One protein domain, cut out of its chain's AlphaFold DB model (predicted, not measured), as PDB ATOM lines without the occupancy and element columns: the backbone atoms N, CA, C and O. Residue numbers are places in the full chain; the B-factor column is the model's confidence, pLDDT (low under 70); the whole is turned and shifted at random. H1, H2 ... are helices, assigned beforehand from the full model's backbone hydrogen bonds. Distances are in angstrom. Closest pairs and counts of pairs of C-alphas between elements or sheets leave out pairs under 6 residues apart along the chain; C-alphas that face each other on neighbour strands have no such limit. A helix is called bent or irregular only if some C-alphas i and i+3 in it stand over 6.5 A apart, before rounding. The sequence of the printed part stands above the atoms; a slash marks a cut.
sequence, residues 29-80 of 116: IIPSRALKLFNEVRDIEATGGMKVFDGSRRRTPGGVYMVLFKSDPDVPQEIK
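AT A GLANCE: This is residues 29 to 80 of the 116 residues of the protein "Phosphorylated adapter RNA export protein" of Enterobius vermicularis (UniProt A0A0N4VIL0). One long helix, H1, has a shorter helix, H2, packed across part of its length at a steep slant, and a wide loop of residues 47 to 60 joins the two at one end of the elongated shape. A last short turn, H3, lies beyond H2 on the side away from H1. The printed part has 52 residues, with three named helices in the order H1, H2, H3 and no named strand, and its class is all helix. It is only just compact, close to loose, with a radius of gyration of the C-alphas of 11.7 A, and the C-alphas span 33 by 21 by 14 A.

IN THESE COORDINATES: Begin with the longest helix, H1, residues 29 to 46: find C-alpha 29 at (40.154, -31.191, 46.926), and from there the helix runs 26.4 A to C-alpha 46 at (30.127, -9.314, 57.710). H1 is neither bent nor irregular, but only just: C-alphas 29 and 32 are 6.2 A apart. Next look at H2, residues 61 to 71, which starts with C-alpha 61 at (28.801, -12.462, 47.922) and measures 15.6 A from first to last C-alpha. H3, residues 77 to 80, is 4.9 A long and ends at C-alpha 80 at (40.085, -22.074, 36.681).

HOW THE PARTS SIT: Look first at Val 41 and Tyr 65, whose C-alphas are the closest of H1 and H2, 6.0 A apart. The two helices touch, with 9 pairs of C-alphas within 8 A, and H1 does so with residues 37 to 45 alone. Their lines stand at a steep tilt of 54 degrees and they run opposite ways, with their centres 9.4 A apart. From H2, turn to Lys 70 and Lys 80: their C-alphas, the closest of H2 and H3, are 6.9 A apart, and these helices are close but not clearly touching. H1 and H3 are apart. Along the backbone, 13 of 14 O i to N i+4 pairs in H1 and 6 of 7 in H2 are within hydrogen-bond range, while H3 is too short for any such pair.

THE WHOLE: To measure the whole, go from Ile 29 to Ser 56, whose C-alphas are the two farthest apart at 35.0 A. The C-alphas of the first and last printed residues, Ile 29 and Lys 80, are 13.7 A apart. The printed part has no cut. The link from H1 to H2 is long, with 14 residues, whose C-alphas lie 9 to 19 A from the mean of the C-alphas; the link from H2 to H3 is tight, with 5 residues. Read the B-factor column for the model's confidence: the mean pLDDT of the printed part is 77.9, and it is under 70 at residues 29 to 32 and 78 to 80.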
ATOM      1  N   ILE A  29      39.458 -32.442  46.565       50.69
ATOM      2  CA  ILE A  29      40.154 -31.191  46.926       50.69
ATOM      3  C   ILE A  29      39.191 -29.991  46.912       50.69
ATOM      4  O   ILE A  29      39.334 -29.034  47.675       50.69
ATOM      5  N   ILE A  30      38.168 -30.055  46.064       55.72
ATOM      6  CA  ILE A  30      37.234 -28.955  45.816       55.72
ATOM      7  C   ILE A  30      36.289 -28.671  47.003       55.72
ATOM      8  O   ILE A  30      36.136 -27.492  47.328       55.72
ATOM      9  N   PRO A  31      35.675 -29.658  47.692       64.75
ATOM     10  CA  PRO A  31      34.669 -29.358  48.716       64.75
ATOM     11  C   PRO A  31      35.257 -28.731  49.987       64.75
ATOM     12  O   PRO A  31      34.743 -27.723  50.472       64.75
ATOM     13  N   SER A  32      36.383 -29.250  50.485       67.56
ATOM     14  CA  SER A  32      37.040 -28.700  51.680       67.56
ATOM     15  C   SER A  32      37.554 -27.274  51.452       67.56
ATOM     16  O   SER A  32      37.507 -26.432  52.354       67.56
ATOM     17  N   ARG A  33      38.001 -26.958  50.230       72.12
ATOM     18  CA  ARG A  33      38.461 -25.614  49.866       72.12
ATOM     19  C   ARG A  33      37.312 -24.658  49.565       72.12
ATOM     20  O   ARG A  33      37.378 -23.503  49.975       72.12
ATOM     21  N   ALA A  34      36.247 -25.134  48.923       74.94
ATOM     22  CA  ALA A  34      35.036 -24.351  48.694       74.94
ATOM     23  C   ALA A  34      34.414 -23.875  50.015       74.94
ATOM     24  O   ALA A  34      34.018 -22.717  50.108       74.94
ATOM     25  N   LEU A  35      34.418 -24.718  51.054       76.62
ATOM     26  CA  LEU A  35      33.983 -24.348  52.405       76.62
ATOM     27  C   LEU A  35      34.867 -23.270  53.041       76.62
ATOM     28  O   LEU A  35      34.349 -22.296  53.586       76.62
ATOM     29  N   LYS A  36      36.197 -23.390  52.931       83.25
ATOM     30  CA  LYS A  36      37.123 -22.352  53.419       83.25
ATOM     31  C   LYS A  36      36.859 -21.007  52.740       83.25
ATOM     32  O   LYS A  36      36.710 -20.002  53.424       83.25
ATOM     33  N   LEU A  37      36.721 -21.017  51.414       81.81
ATOM     34  CA  LEU A  37      36.380 -19.830  50.632       81.81
ATOM     35  C   LEU A  37      35.002 -19.277  51.015       81.81
ATOM     36  O   LEU A  37      34.805 -18.069  51.022       81.81
ATOM     37  N   PHE A  38      34.037 -20.139  51.334       81.50
ATOM     38  CA  PHE A  38      32.705 -19.716  51.752       81.50
ATOM     39  C   PHE A  38      32.722 -19.006  53.110       81.50
ATOM     40  O   PHE A  38      32.128 -17.936  53.242       81.50
ATOM     41  N   ASN A  39      33.448 -19.550  54.090       82.25
ATOM     42  CA  ASN A  39      33.629 -18.904  55.391       82.25
ATOM     43  C   ASN A  39      34.352 -17.559  55.249       82.25
ATOM     44  O   ASN A  39      33.893 -16.557  55.784       82.25
ATOM     45  N   GLU A  40      35.392 -17.499  54.418       83.31
ATOM     46  CA  GLU A  40      36.106 -16.252  54.135       83.31
ATOM     47  C   GLU A  40      35.197 -15.199  53.468       83.31
ATOM     48  O   GLU A  40      35.245 -14.014  53.801       83.31
ATOM     49  N   VAL A  41      34.291 -15.614  52.574       83.38
ATOM     50  CA  VAL A  41      33.262 -14.718  52.017       83.38
ATOM     51  C   VAL A  41      32.303 -14.227  53.098       83.38
ATOM     52  O   VAL A  41      31.930 -13.053  53.066       83.38
ATOM     53  N   ARG A  42      31.900 -15.089  54.040       81.19
ATOM     54  CA  ARG A  42      31.012 -14.720  55.154       81.19
ATOM     55  C   ARG A  42      31.655 -13.641  56.024       81.19
ATOM     56  O   ARG A  42      30.995 -12.646  56.317       81.19
ATOM     57  N   ASP A  43      32.938 -13.787  56.340       84.44
ATOM     58  CA  ASP A  43      33.695 -12.817  57.136       84.44
ATOM     59  C   ASP A  43      33.848 -11.477  56.401       84.44
ATOM     60  O   ASP A  43      33.602 -10.404  56.965       84.44
ATOM     61  N   ILE A  44      34.173 -11.515  55.103       82.75
ATOM     62  CA  ILE A  44      34.288 -10.308  54.273       82.75
ATOM     63  C   ILE A  44      32.943  -9.587  54.164       82.75
ATOM     64  O   ILE A  44      32.894  -8.363  54.289       82.75
ATOM     65  N   GLU A  45      31.842 -10.309  53.946       82.75
ATOM     66  CA  GLU A  45      30.501  -9.719  53.887       82.75
ATOM     67  C   GLU A  45      30.068  -9.143  55.243       82.75
ATOM     68  O   GLU A  45      29.510  -8.044  55.265       82.75
ATOM     69  N   ALA A  46      30.385  -9.813  56.358       78.69
ATOM     70  CA  ALA A  46      30.127  -9.314  57.710       78.69
ATOM     71  C   ALA A  46      30.898  -8.016  58.014       78.69
ATOM     72  O   ALA A  46      30.381  -7.131  58.691       78.69
ATOM     73  N   THR A  47      32.092  -7.855  57.436       83.62
ATOM     74  CA  THR A  47      32.929  -6.647  57.566       83.62
ATOM     75  C   THR A  47      32.503  -5.515  56.606       83.62
ATOM     76  O   THR A  47      33.142  -4.466  56.540       83.62
ATOM     77  N   GLY A  48      31.407  -5.686  55.851       79.75
ATOM     78  CA  GLY A  48      30.869  -4.680  54.919       79.75
ATOM     79  C   GLY A  48      31.048  -5.015  53.431       79.75
ATOM     80  O   GLY A  48      30.636  -4.243  52.556       79.75
ATOM     81  N   GLY A  49      31.598  -6.187  53.121       82.62
ATOM     82  CA  GLY A  49      31.789  -6.711  51.773       82.62
ATOM     83  C   GLY A  49      32.929  -6.053  50.994       82.62
ATOM     84  O   GLY A  49      33.605  -5.134  51.444       82.62
ATOM     85  N   MET A  50      33.129  -6.517  49.761       82.88
ATOM     86  CA  MET A  50      34.189  -6.022  48.875       82.88
ATOM     87  C   MET A  50      33.612  -5.104  47.792       82.88
ATOM     88  O   MET A  50      32.600  -5.434  47.177       82.88
ATOM     89  N   LYS A  51      34.245  -3.966  47.483       81.50
ATOM     90  CA  LYS A  51      33.860  -3.139  46.322       81.50
ATOM     91  C   LYS A  51      34.421  -3.704  45.011       81.50
ATOM     92  O   LYS A  51      35.379  -4.476  44.975       81.50
ATOM     93  N   VAL A  52      33.791  -3.351  43.891       78.12
ATOM     94  CA  VAL A  52      34.396  -3.539  42.562       78.12
ATOM     95  C   VAL A  52      35.666  -2.681  42.489       78.12
ATOM     96  O   VAL A  52      35.752  -1.680  43.187       78.12
ATOM     97  N   PHE A  53      36.646  -3.063  41.663       75.38
ATOM     98  CA  PHE A  53      37.919  -2.332  41.525       75.38
ATOM     99  C   PHE A  53      37.720  -0.833  41.230       75.38
ATOM    100  O   PHE A  53      38.406   0.012  41.779       75.38
ATOM    101  N   ASP A  54      36.702  -0.522  40.433       78.06
ATOM    102  CA  ASP A  54      36.251   0.827  40.077       78.06
ATOM    103  C   ASP A  54      35.532   1.581  41.226       78.06
ATOM    104  O   ASP A  54      35.102   2.715  41.081       78.06
ATOM    105  N   GLY A  55      35.323   0.953  42.385       79.38
ATOM    106  CA  GLY A  55      34.708   1.573  43.567       79.38
ATOM    107  C   GLY A  55      33.215   1.918  43.444       79.38
ATOM    108  O   GLY A  55      32.567   2.160  44.461       79.38
ATOM    109  N   SER A  56      32.649   1.872  42.235       77.38
ATOM    110  CA  SER A  56      31.282   2.302  41.918       77.38
ATOM    111  C   SER A  56      30.186   1.477  42.591       77.38
ATOM    112  O   SER A  56      29.099   1.983  42.863       77.38
ATOM    113  N   ARG A  57      30.437   0.190  42.849       81.25
ATOM    114  CA  ARG A  57      29.439  -0.737  43.400       81.25
ATOM    115  C   ARG A  57      30.058  -1.715  44.387       81.25
ATOM    116  O   ARG A  57      31.202  -2.142  44.222       81.25
ATOM    117  N   ARG A  58      29.260  -2.129  45.372       84.88
ATOM    118  CA  ARG A  58      29.563  -3.283  46.228       84.88
ATOM    119  C   ARG A  58      29.450  -4.565  45.395       84.88
ATOM    120  O   ARG A  58      28.516  -4.707  44.602       84.88
ATOM    121  N   ARG A  59      30.413  -5.477  45.527       81.94
ATOM    122  CA  ARG A  59      30.312  -6.824  44.957       81.94
ATOM    123  C   ARG A  59      29.253  -7.602  45.727       81.94
ATOM    124  O   ARG A  59      29.007  -7.355  46.899       81.94
ATOM    125  N   THR A  60      28.604  -8.522  45.028       82.62
ATOM    126  CA  THR A  60      27.730  -9.508  45.660       82.62
ATOM    127  C   THR A  60      28.579 -10.616  46.288       82.62
ATOM    128  O   THR A  60      29.680 -10.855  45.780       82.62
ATOM    129  N   PRO A  61      28.072 -11.357  47.290       79.25
ATOM    130  CA  PRO A  61      28.801 -12.462  47.922       79.25
ATOM    131  C   PRO A  61      29.391 -13.457  46.910       79.25
ATOM    132  O   PRO A  61      30.573 -13.785  46.952       79.25
ATOM    133  N   GLY A  62      28.615 -13.845  45.888       77.62
ATOM    134  CA  GLY A  62      29.116 -14.707  44.807       77.62
ATOM    135  C   GLY A  62      30.190 -14.048  43.927       77.62
ATOM    136  O   GLY A  62      31.055 -14.720  43.366       77.62
ATOM    137  N   GLY A  63      30.168 -12.721  43.799       80.69
ATOM    138  CA  GLY A  63      31.223 -11.948  43.149       80.69
ATOM    139  C   GLY A  63      32.506 -11.856  43.978       80.69
ATOM    140  O   GLY A  63      33.575 -11.790  43.375       80.69
ATOM    141  N   VAL A  64      32.408 -11.868  45.311       82.00
ATOM    142  CA  VAL A  64      33.548 -11.950  46.243       82.00
ATOM    143  C   VAL A  64      34.162 -13.347  46.200       82.00
ATOM    144  O   VAL A  64      35.359 -13.471  45.957       82.00
ATOM    145  N   TYR A  65      33.332 -14.393  46.274       84.44
ATOM    146  CA  TYR A  65      33.760 -15.789  46.135       84.44
ATOM    147  C   TYR A  65      34.595 -16.011  44.868       84.44
ATOM    148  O   TYR A  65      35.671 -16.596  44.897       84.44
ATOM    149  N   MET A  66      34.133 -15.475  43.736       80.75
ATOM    150  CA  MET A  66      34.834 -15.595  42.453       80.75
ATOM    151  C   MET A  66      36.163 -14.835  42.398       80.75
ATOM    152  O   MET A  66      36.970 -15.125  41.520       80.75
ATOM    153  N   VAL A  67      36.383 -13.840  43.259       84.50
ATOM    154  CA  VAL A  67      37.684 -13.168  43.377       84.50
ATOM    155  C   VAL A  67      38.635 -14.054  44.171       84.50
ATOM    156  O   VAL A  67      39.709 -14.361  43.664       84.50
ATOM    157  N   LEU A  68      38.208 -14.543  45.337       83.75
ATOM    158  CA  LEU A  68      39.019 -15.429  46.179       83.75
ATOM    159  C   LEU A  68      39.394 -16.721  45.442       83.75
ATOM    160  O   LEU A  68      40.570 -17.051  45.335       83.75
ATOM    161  N   PHE A  69      38.423 -17.367  44.789       83.25
ATOM    162  CA  PHE A  69      38.642 -18.578  43.990       83.25
ATOM    163  C   PHE A  69      39.662 -18.384  42.853       83.25
ATOM    164  O   PHE A  69      40.368 -19.312  42.462       83.25
ATOM    165  N   LYS A  70      39.749 -17.176  42.281       81.44
ATOM    166  CA  LYS A  70      40.734 -16.874  41.230       81.44
ATOM    167  C   LYS A  70      42.126 -16.630  41.796       81.44
ATOM    168  O   LYS A  70      43.096 -17.058  41.167       81.44
ATOM    169  N   SER A  71      42.204 -15.951  42.935       82.38
ATOM    170  CA  SER A  71      43.455 -15.595  43.607       82.38
ATOM    171  C   SER A  71      44.111 -16.770  44.335       82.38
ATOM    172  O   SER A  71      45.302 -16.709  44.605       82.38
ATOM    173  N   ASP A  72      43.359 -17.832  44.620       81.44
ATOM    174  CA  ASP A  72      43.833 -19.008  45.346       81.44
ATOM    175  C   ASP A  72      44.948 -19.764  44.588       81.44
ATOM    176  O   ASP A  72      44.670 -20.309  43.514       81.44
ATOM    177  N   PRO A  73      46.201 -19.813  45.081       76.69
ATOM    178  CA  PRO A  73      47.304 -20.487  44.393       76.69
ATOM    179  C   PRO A  73      47.163 -22.016  44.381       76.69
ATOM    180  O   PRO A  73      47.737 -22.661  43.506       76.69
ATOM    181  N   ASP A  74      46.369 -22.582  45.293       73.69
ATOM    182  CA  ASP A  74      46.215 -24.032  45.462       73.69
ATOM    183  C   ASP A  74      45.220 -24.638  44.459       73.69
ATOM    184  O   ASP A  74      45.144 -25.857  44.296       73.69
ATOM    185  N   VAL A  75      44.441 -23.801  43.763       71.06
ATOM    186  CA  VAL A  75      43.507 -24.255  42.727       71.06
ATOM    187  C   VAL A  75      44.240 -24.323  41.380       71.06
ATOM    188  O   VAL A  75      44.664 -23.274  40.871       71.06
ATOM    189  N   PRO A  76      44.342 -25.508  40.746       73.31
ATOM    190  CA  PRO A  76      45.061 -25.660  39.490       73.31
ATOM    191  C   PRO A  76      44.430 -24.810  38.388       73.31
ATOM    192  O   PRO A  76      43.206 -24.677  38.260       73.31
ATOM    193  N   GLN A  77      45.295 -24.208  37.575       71.25
ATOM    194  CA  GLN A  77      44.899 -23.221  36.576       71.25
ATOM    195  C   GLN A  77      43.966 -23.803  35.504       71.25
ATOM    196  O   GLN A  77      43.099 -23.092  34.998       71.25
ATOM    197  N   GLU A  78      44.071 -25.103  35.234       67.31
ATOM    198  CA  GLU A  78      43.185 -25.839  34.331       67.31
ATOM    199  C   GLU A  78      41.722 -25.782  34.793       67.31
ATOM    200  O   GLU A  78      40.847 -25.405  34.013       67.31
ATOM    201  N   ILE A  79      41.458 -26.014  36.085       68.50
ATOM    202  CA  ILE A  79      40.110 -25.925  36.675       68.50
ATOM    203  C   ILE A  79      39.584 -24.483  36.625       68.50
ATOM    204  O   ILE A  79      38.400 -24.232  36.374       68.50
ATOM    205  N   LYS A  80      40.463 -23.491  36.819       69.56
ATOM    206  CA  LYS A  80      40.085 -22.074  36.681       69.56
ATOM    207  C   LYS A  80      39.695 -21.739  35.240       69.56
ATOM    208  O   LYS A  80      38.737 -20.994  35.024       69.56
TER     209      LYS A  80